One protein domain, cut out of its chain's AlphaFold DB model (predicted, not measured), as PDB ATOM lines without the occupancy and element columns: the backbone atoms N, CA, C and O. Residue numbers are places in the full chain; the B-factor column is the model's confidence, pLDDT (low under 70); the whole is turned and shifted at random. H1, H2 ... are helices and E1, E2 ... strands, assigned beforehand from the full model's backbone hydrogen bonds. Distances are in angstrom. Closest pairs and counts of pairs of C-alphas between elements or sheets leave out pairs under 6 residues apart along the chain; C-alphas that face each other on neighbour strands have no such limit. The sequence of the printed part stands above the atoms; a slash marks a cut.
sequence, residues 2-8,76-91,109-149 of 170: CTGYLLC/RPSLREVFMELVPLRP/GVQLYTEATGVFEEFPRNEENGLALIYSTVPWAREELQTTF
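AT A GLANCE: This is residues 2 to 8, 76 to 91 and 109 to 149 of the 170 residues of an uncharacterized protein of Trypanosoma cruzi (UniProt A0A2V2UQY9). A single strongly twisted antiparallel sheet of four strands makes the body, with one short helix, H1, over the edge strand E4. The long strand E2 and the residues beside it run the length of the domain; E1 crosses it slantwise on one side, while E3 and E4 fold as a hairpin on the other, with a long loop, residues 116 to 130, joining them. The printed part has 64 residues with four named strands and one named helix, in the order E1, E2, E3, E4, H1 along the chain, and the sheet's order is the same, E1 - E2 - E3 - E4. The class is mostly strand. The whole is compact, with a radius of gyration of the C-alphas of 12.1 A, and the C-alphas span 43 by 30 by 21 A along their three main axes.

HOW THE PARTS SIT: E1, residues 2 to 8, is an edge strand and the antiparallel neighbour of E2, residues 78 to 88, with 137 degrees between their directions. N 4 and O 82 are 2.9 A apart and N 82 and O 4 are 2.8 A apart, both within hydrogen-bond range. The C-alphas of Tyr 5 and Glu 81 face each other at 4.6 A. On the other side of E2 is E3, residues 109 to 115, antiparallel to it with 146 degrees between their directions. Here N 85 and O 111 are 2.9 A apart and N 113 and O 83 are 2.8 A apart, both within hydrogen-bond range. E3 and E4, residues 131 to 136, form a hairpin, antiparallel at 146 degrees. N 132 and O 114, 2.7 A apart, and N 112 and O 135, 2.9 A apart, are within hydrogen-bond range. E4 is the other edge strand, and E1 and E4 are apart. From edge to edge the strands' lines turn by 89 degrees, and the sheet's C-alphas lie up to 6.9 A off their best plane. H1, residues 139 to 145, is on the sheet and lies over E4, at a height over the sheet of 8.0 A. The local plane under it is fitted to 6 C-alphas of the sheet, only just enough for a height. On the local plane H1 and E4 stand at 57 degrees, and H1 runs slantwise to the strands. The closest C-alphas of E4 and H1 are those of Ser 136 and Arg 142, 5.4 A apart. In H1, 2 of 3 O i to N i+4 pairs are within hydrogen-bond range.

IN THESE COORDINATES: E1 begins at C-alpha 2, (301.781, 177.517, 180.236), and is 19.2 A long from first to last C-alpha. E2, the longest strand with 11 residues, measures 31.4 A from C-alpha 78, (312.912, 170.627, 166.095), to C-alpha 88. E3 measures 20.3 A over 7 residues and E4 13.4 A over 6. H1 measures 10.0 A and ends at C-alpha 145, (299.957, 156.615, 178.526).

THE WHOLE: The two C-alphas farthest apart are those of Arg 76 and Pro 91, at 43.7 A. Residues 9 to 75 are not printed, and C-alphas 8 and 76 are 9.5 A apart across that cut. Residues 92 to 108 are not printed either, with 11.6 A from C-alpha 91 to C-alpha 109. The link from E3 to E4, 15 residues, is long, and that from E4 to H1, 2 residues, is tight. The mean pLDDT of the printed part is 71.4; residues 2 to 8, 76 to 81, 90 to 91, 119 and 146 to 149 are under 70, and E1 has a mean of 38.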
ATOM      1  N   CYS A   2     300.392 177.082 180.400       40.72
ATOM      2  CA  CYS A   2     301.781 177.517 180.236       40.72
ATOM      3  C   CYS A   2     302.386 176.786 179.034       40.72
ATOM      4  O   CYS A   2     302.187 175.580 178.898       40.72
ATOM      5  N   THR A   3     303.118 177.506 178.189       32.53
ATOM      6  CA  THR A   3     303.757 176.953 176.987       32.53
ATOM      7  C   THR A   3     305.229 176.639 177.264       32.53
ATOM      8  O   THR A   3     305.934 177.449 177.869       32.53
ATOM      9  N   GLY A   4     305.700 175.474 176.822       44.03
ATOM     10  CA  GLY A   4     307.101 175.047 176.876       44.03
ATOM     11  C   GLY A   4     307.551 174.412 175.556       44.03
ATOM     12  O   GLY A   4     306.766 174.318 174.618       44.03
ATOM     13  N   TYR A   5     308.804 173.957 175.473       37.62
ATOM     14  CA  TYR A   5     309.335 173.272 174.286       37.62
ATOM     15  C   TYR A   5     309.967 171.917 174.645       37.62
ATOM     16  O   TYR A   5     310.660 171.810 175.657       37.62
ATOM     17  N   LEU A   6     309.774 170.903 173.795       40.81
ATOM     18  CA  LEU A   6     310.299 169.539 173.923       40.81
ATOM     19  C   LEU A   6     311.154 169.166 172.700       40.81
ATOM     20  O   LEU A   6     310.804 169.465 171.565       40.81
ATOM     21  N   LEU A   7     312.296 168.517 172.915       38.41
ATOM     22  CA  LEU A   7     313.216 168.102 171.851       38.41
ATOM     23  C   LEU A   7     312.693 166.843 171.146       38.41
ATOM     24  O   LEU A   7     312.623 165.790 171.772       38.41
ATOM     25  N   CYS A   8     312.374 166.926 169.850       32.12
ATOM     26  CA  CYS A   8     312.021 165.759 169.036       32.12
ATOM     27  C   CYS A   8     312.958 165.655 167.822       32.12
ATOM     28  O   CYS A   8     313.104 166.608 167.054       32.12
ATOM     29  N   ARG A  76     318.966 169.595 163.039       42.56
ATOM     30  CA  ARG A  76     318.189 170.658 163.702       42.56
ATOM     31  C   ARG A  76     317.241 170.007 164.722       42.56
ATOM     32  O   ARG A  76     316.314 169.329 164.284       42.56
ATOM     33  N   PRO A  77     317.462 170.169 166.039       46.03
ATOM     34  CA  PRO A  77     316.484 169.719 167.003       46.03
ATOM     35  C   PRO A  77     315.247 170.577 166.776       46.03
ATOM     36  O   PRO A  77     315.250 171.772 167.077       46.03
ATOM     37  N   SER A  78     314.215 169.989 166.182       52.00
ATOM     38  CA  SER A  78     312.912 170.627 166.095       52.00
ATOM     39  C   SER A  78     312.353 170.622 167.510       52.00
ATOM     40  O   SER A  78     311.789 169.632 167.976       52.00
ATOM     41  N   LEU A  79     312.610 171.713 168.231       54.66
ATOM     42  CA  LEU A  79     311.922 172.005 169.475       54.66
ATOM     43  C   LEU A  79     310.436 172.089 169.149       54.66
ATOM     44  O   LEU A  79     310.009 172.937 168.368       54.66
ATOM     45  N   ARG A  80     309.673 171.168 169.714       65.00
ATOM     46  CA  ARG A  80     308.238 171.086 169.550       65.00
ATOM     47  C   ARG A  80     307.559 171.809 170.690       65.00
ATOM     48  O   ARG A  80     307.947 171.635 171.841       65.00
ATOM     49  N   GLU A  81     306.574 172.627 170.367       68.38
ATOM     50  CA  GLU A  81     305.771 173.300 171.376       68.38
ATOM     51  C   GLU A  81     304.985 172.270 172.196       68.38
ATOM     52  O   GLU A  81     304.390 171.342 171.646       68.38
ATOM     53  N   VAL A  82     305.022 172.431 173.517       78.50
ATOM     54  CA  VAL A  82     304.244 171.635 174.460       78.50
ATOM     55  C   VAL A  82     303.385 172.531 175.336       78.50
ATOM     56  O   VAL A  82     303.808 173.603 175.776       78.50
ATOM     57  N   PHE A  83     302.182 172.058 175.624       78.88
ATOM     58  CA  PHE A  83     301.191 172.763 176.423       78.88
ATOM     59  C   PHE A  83     301.049 172.081 177.771       78.88
ATOM     60  O   PHE A  83     300.834 170.873 177.844       78.88
ATOM     61  N   MET A  84     301.168 172.861 178.840       84.38
ATOM     62  CA  MET A  84     300.977 172.380 180.198       84.38
ATOM     63  C   MET A  84     299.601 172.779 180.722       84.38
ATOM     64  O   MET A  84     299.236 173.966 180.732       84.38
ATOM     65  N   GLU A  85     298.889 171.782 181.233       83.81
ATOM     66  CA  GLU A  85     297.618 171.930 181.925       83.81
ATOM     67  C   GLU A  85     297.722 171.409 183.362       83.81
ATOM     68  O   GLU A  85     298.313 170.359 183.624       83.81
ATOM     69  N   LEU A  86     297.153 172.165 184.302       82.44
ATOM     70  CA  LEU A  86     297.035 171.766 185.700       82.44
ATOM     71  C   LEU A  86     295.636 171.206 185.934       82.44
ATOM     72  O   LEU A  86     294.650 171.910 185.731       82.44
ATOM     73  N   VAL A  87     295.564 169.965 186.402       81.56
ATOM     74  CA  VAL A  87     294.304 169.249 186.613       81.56
ATOM     75  C   VAL A  87     294.084 169.032 188.108       81.56
ATOM     76  O   VAL A  87     294.924 168.408 188.758       81.56
ATOM     77  N   PRO A  88     292.980 169.523 188.696       80.69
ATOM     78  CA  PRO A  88     292.677 169.280 190.103       80.69
ATOM     79  C   PRO A  88     292.532 167.779 190.383       80.69
ATOM     80  O   PRO A  88     291.703 167.107 189.768       80.69
ATOM     81  N   LEU A  89     293.307 167.244 191.329       73.94
ATOM     82  CA  LEU A  89     293.089 165.885 191.815       73.94
ATOM     83  C   LEU A  89     291.995 165.931 192.872       73.94
ATOM     84  O   LEU A  89     292.027 166.744 193.799       73.94
ATOM     85  N   ARG A  90     291.015 165.038 192.739       66.44
ATOM     86  CA  ARG A  90     290.035 164.838 193.802       66.44
ATOM     87  C   ARG A  90     290.773 164.223 194.995       66.44
ATOM     88  O   ARG A  90     291.428 163.195 194.806       66.44
ATOM     89  N   PRO A  91     290.690 164.813 196.200       57.50
ATOM     90  CA  PRO A  91     291.120 164.129 197.408       57.50
ATOM     91  C   PRO A  91     290.367 162.801 197.468       57.50
ATOM     92  O   PRO A  91     289.144 162.789 197.310       57.50
ATOM     93  N   GLY A 109     297.444 167.646 189.595       79.94
ATOM     94  CA  GLY A 109     298.201 166.909 188.608       79.94
ATOM     95  C   GLY A 109     298.636 167.826 187.473       79.94
ATOM     96  O   GLY A 109     298.062 168.893 187.253       79.94
ATOM     97  N   VAL A 110     299.650 167.391 186.741       82.06
ATOM     98  CA  VAL A 110     300.167 168.058 185.551       82.06
ATOM     99  C   VAL A 110     299.910 167.151 184.359       82.06
ATOM    100  O   VAL A 110     300.220 165.960 184.419       82.06
ATOM    101  N   GLN A 111     299.380 167.722 183.283       86.31
ATOM    102  CA  GLN A 111     299.295 167.102 181.967       86.31
ATOM    103  C   GLN A 111     300.138 167.911 180.980       86.31
ATOM    104  O   GLN A 111     300.149 169.144 181.022       86.31
ATOM    105  N   LEU A 112     300.884 167.215 180.127       85.25
ATOM    106  CA  LEU A 112     301.667 167.809 179.052       85.25
ATOM    107  C   LEU A 112     301.150 167.298 177.720       85.25
ATOM    108  O   LEU A 112     301.071 166.087 177.505       85.25
ATOM    109  N   TYR A 113     300.878 168.233 176.823       85.31
ATOM    110  CA  TYR A 113     300.371 167.961 175.494       85.31
ATOM    111  C   TYR A 113     301.302 168.482 174.413       85.31
ATOM    112  O   TYR A 113     302.079 169.406 174.634       85.31
ATOM    113  N   THR A 114     301.171 167.922 173.222       83.62
ATOM    114  CA  THR A 114     301.805 168.386 171.992       83.62
ATOM    115  C   THR A 114     300.832 168.187 170.837       83.62
ATOM    116  O   THR A 114     299.863 167.446 170.954       83.62
ATOM    117  N   GLU A 115     301.082 168.797 169.686       82.75
ATOM    118  CA  GLU A 115     300.339 168.455 168.470       82.75
ATOM    119  C   GLU A 115     300.385 166.935 168.167       82.75
ATOM    120  O   GLU A 115     301.401 166.266 168.365       82.75
ATOM    121  N   ALA A 116     299.299 166.356 167.661       83.62
ATOM    122  CA  ALA A 116     299.242 164.935 167.310       83.62
ATOM    123  C   ALA A 116     299.765 164.695 165.878       83.62
ATOM    124  O   ALA A 116     298.987 164.417 164.972       83.62
ATOM    125  N   THR A 117     301.075 164.857 165.652       74.88
ATOM    126  CA  THR A 117     301.709 164.608 164.335       74.88
ATOM    127  C   THR A 117     302.961 163.741 164.455       74.88
ATOM    128  O   THR A 117     303.609 163.714 165.509       74.88
ATOM    129  N   GLY A 118     303.307 163.028 163.378       74.12
ATOM    130  CA  GLY A 118     304.439 162.107 163.342       74.12
ATOM    131  C   GLY A 118     304.281 160.979 164.362       74.12
ATOM    132  O   GLY A 118     303.251 160.320 164.419       74.12
ATOM    133  N   VAL A 119     305.289 160.787 165.218       69.44
ATOM    134  CA  VAL A 119     305.287 159.724 166.246       69.44
ATOM    135  C   VAL A 119     304.197 159.887 167.313       69.44
ATOM    136  O   VAL A 119     303.948 158.959 168.070       69.44
ATOM    137  N   PHE A 120     303.552 161.057 167.381       77.31
ATOM    138  CA  PHE A 120     302.493 161.356 168.344       77.31
ATOM    139  C   PHE A 120     301.085 161.244 167.746       77.31
ATOM    140  O   PHE A 120     300.112 161.578 168.415       77.31
ATOM    141  N   GLU A 121     300.946 160.805 166.490       77.44
ATOM    142  CA  GLU A 121     299.628 160.624 165.862       77.44
ATOM    143  C   GLU A 121     298.786 159.572 166.584       77.44
ATOM    144  O   GLU A 121     297.567 159.716 166.664       77.44
ATOM    145  N   GLU A 122     299.432 158.560 167.155       76.12
ATOM    146  CA  GLU A 122     298.778 157.430 167.823       76.12
ATOM    147  C   GLU A 122     298.625 157.626 169.339       76.12
ATOM    148  O   GLU A 122     298.078 156.766 170.024       76.12
ATOM    149  N   PHE A 123     299.097 158.751 169.882       82.69
ATOM    150  CA  PHE A 123     298.998 159.029 171.315       82.69
ATOM    151  C   PHE A 123     297.555 159.389 171.713       82.69
ATOM    152  O   PHE A 123     296.814 159.928 170.882       82.69
ATOM    153  N   PRO A 124     297.156 159.156 172.983       85.56
ATOM    154  CA  PRO A 124     295.856 159.582 173.494       85.56
ATOM    155  C   PRO A 124     295.631 161.071 173.235       85.56
ATOM    156  O   PRO A 124     296.496 161.899 173.537       85.56
ATOM    157  N   ARG A 125     294.483 161.419 172.651       87.12
ATOM    158  CA  ARG A 125     294.167 162.795 172.256       87.12
ATOM    159  C   ARG A 125     293.138 163.394 173.195       87.12
ATOM    160  O   ARG A 125     292.169 162.736 173.557       87.12
ATOM    161  N   ASN A 126     293.321 164.662 173.530       80.56
ATOM    162  CA  ASN A 126     292.270 165.447 174.153       80.56
ATOM    163  C   ASN A 126     291.241 165.828 173.070       80.56
ATOM    164  O   ASN A 126     291.587 166.438 172.056       80.56
ATOM    165  N   GLU A 127     289.984 165.430 173.274       76.56
ATOM    166  CA  GLU A 127     288.890 165.621 172.312       76.56
ATOM    167  C   GLU A 127     288.601 167.099 172.013       76.56
ATOM    168  O   GLU A 127     288.168 167.431 170.911       76.56
ATOM    169  N   GLU A 128     288.871 168.001 172.961       78.88
ATOM    170  CA  GLU A 128     288.536 169.421 172.837       78.88
ATOM    171  C   GLU A 128     289.512 170.188 171.938       78.88
ATOM    172  O   GLU A 128     289.119 171.127 171.247       78.88
ATOM    173  N   ASN A 129     290.793 169.810 171.947       77.88
ATOM    174  CA  ASN A 129     291.860 170.560 171.272       77.88
ATOM    175  C   ASN A 129     292.667 169.725 170.264       77.88
ATOM    176  O   ASN A 129     293.520 170.270 169.565       77.88
ATOM    177  N   GLY A 130     292.402 168.419 170.165       84.25
ATOM    178  CA  GLY A 130     293.094 167.506 169.256       84.25
ATOM    179  C   GLY A 130     294.579 167.306 169.574       84.25
ATOM    180  O   GLY A 130     295.307 166.752 168.747       84.25
ATOM    181  N   LEU A 131     295.048 167.755 170.742       87.25
ATOM    182  CA  LEU A 131     296.435 167.609 171.160       87.25
ATOM    183  C   LEU A 131     296.676 166.211 171.737       87.25
ATOM    184  O   LEU A 131     295.842 165.662 172.456       87.25
ATOM    185  N   ALA A 132     297.846 165.654 171.443       87.06
ATOM    186  CA  ALA A 132     298.336 164.404 171.999       87.06
ATOM    187  C   ALA A 132     298.869 164.621 173.418       87.06
ATOM    188  O   ALA A 132     299.749 165.457 173.637       87.06
ATOM    189  N   LEU A 133     298.369 163.847 174.376       88.19
ATOM    190  CA  LEU A 133     298.885 163.782 175.737       88.19
ATOM    191  C   LEU A 133     300.187 162.978 175.732       88.19
ATOM    192  O   LEU A 133     300.187 161.835 175.303       88.19
ATOM    193  N   ILE A 134     301.289 163.551 176.219       85.75
ATOM    194  CA  ILE A 134     302.616 162.900 176.223       85.75
ATOM    195  C   ILE A 134     303.132 162.574 177.620       85.75
ATOM    196  O   ILE A 134     304.041 161.761 177.777       85.75
ATOM    197  N   TYR A 135     302.581 163.219 178.646       84.19
ATOM    198  CA  TYR A 135     302.934 162.963 180.034       84.19
ATOM    199  C   TYR A 135     301.797 163.396 180.951       84.19
ATOM    200  O   TYR A 135     301.182 164.441 180.742       84.19
ATOM    201  N   SER A 136     301.555 162.612 181.998       83.25
ATOM    202  CA  SER A 136     300.569 162.935 183.019       83.25
ATOM    203  C   SER A 136     301.009 162.434 184.388       83.25
ATOM    204  O   SER A 136     301.444 161.290 184.537       83.25
ATOM    205  N   THR A 137     300.862 163.278 185.410       79.75
ATOM    206  CA  THR A 137     300.955 162.851 186.818       79.75
ATOM    207  C   THR A 137     299.606 162.393 187.371       79.75
ATOM    208  O   THR A 137     299.524 161.979 188.526       79.75
ATOM    209  N   VAL A 138     298.535 162.514 186.585       81.69
ATOM    210  CA  VAL A 138     297.182 162.131 186.978       81.69
ATOM    211  C   VAL A 138     297.034 160.613 186.819       81.69
ATOM    212  O   VAL A 138     297.269 160.122 185.717       81.69
ATOM    213  N   PRO A 139     296.640 159.858 187.865       77.62
ATOM    214  CA  PRO A 139     296.672 158.393 187.836       77.62
ATOM    215  C   PRO A 139     295.929 157.754 186.658       77.62
ATOM    216  O   PRO A 139     296.531 156.957 185.948       77.62
ATOM    217  N   TRP A 140     294.679 158.157 186.398       76.88
ATOM    218  CA  TRP A 140     293.873 157.580 185.312       76.88
ATOM    219  C   TRP A 140     294.470 157.860 183.925       76.88
ATOM    220  O   TRP A 140     294.593 156.963 183.105       76.88
ATOM    221  N   ALA A 141     294.945 159.082 183.686       79.62
ATOM    222  CA  ALA A 141     295.589 159.447 182.424       79.62
ATOM    223  C   ALA A 141     296.988 158.820 182.274       79.62
ATOM    224  O   ALA A 141     297.477 158.619 181.167       79.62
ATOM    225  N   ARG A 142     297.664 158.507 183.385       78.00
ATOM    226  CA  ARG A 142     298.947 157.800 183.360       78.00
ATOM    227  C   ARG A 142     298.779 156.361 182.878       78.00
ATOM    228  O   ARG A 142     299.654 155.883 182.170       78.00
ATOM    229  N   GLU A 143     297.694 155.690 183.258       73.69
ATOM    230  CA  GLU A 143     297.388 154.330 182.794       73.69
ATOM    231  C   GLU A 143     297.188 154.292 181.273       73.69
ATOM    232  O   GLU A 143     297.729 153.412 180.616       73.69
ATOM    233  N   GLU A 144     296.532 155.302 180.697       74.56
ATOM    234  CA  GLU A 144     296.354 155.427 179.241       74.56
ATOM    235  C   GLU A 144     297.670 155.672 178.484       74.56
ATOM    236  O   GLU A 144     297.835 155.218 177.352       74.56
ATOM    237  N   LEU A 145     298.626 156.376 179.102       73.81
ATOM    238  CA  LEU A 145     299.957 156.615 178.526       73.81
ATOM    239  C   LEU A 145     300.903 155.423 178.672       73.81
ATOM    240  O   LEU A 145     301.901 155.327 177.955       73.81
ATOM    241  N   GLN A 146     300.643 154.542 179.633       67.50
ATOM    242  CA  GLN A 146     301.445 153.350 179.856       67.50
ATOM    243  C   GLN A 146     301.027 152.272 178.862       67.50
ATOM    244  O   GLN A 146     300.326 151.324 179.198       67.50
ATOM    245  N   THR A 147     301.515 152.379 177.626       56.81
ATOM    246  CA  THR A 147     301.539 151.218 176.737       56.81
ATOM    247  C   THR A 147     302.420 150.156 177.386       56.81
ATOM    248  O   THR A 147     303.617 150.365 177.609       56.81
ATOM    249  N   THR A 148     301.833 149.015 177.733       49.22
ATOM    250  CA  THR A 148     302.590 147.844 178.165       49.22
ATOM    251  C   THR A 148     303.454 147.383 177.001       49.22
ATOM    252  O   THR A 148     302.955 146.837 176.020       49.22
ATOM    253  N   PHE A 149     304.758 147.619 177.097       48.31
ATOM    254  CA  PHE A 149     305.717 146.942 176.239       48.31
ATOM    255  C   PHE A 149     305.778 145.487 176.700       48.31
ATOM    256  O   PHE A 149     306.448 145.171 177.684       48.31
TER     257      PHE A 149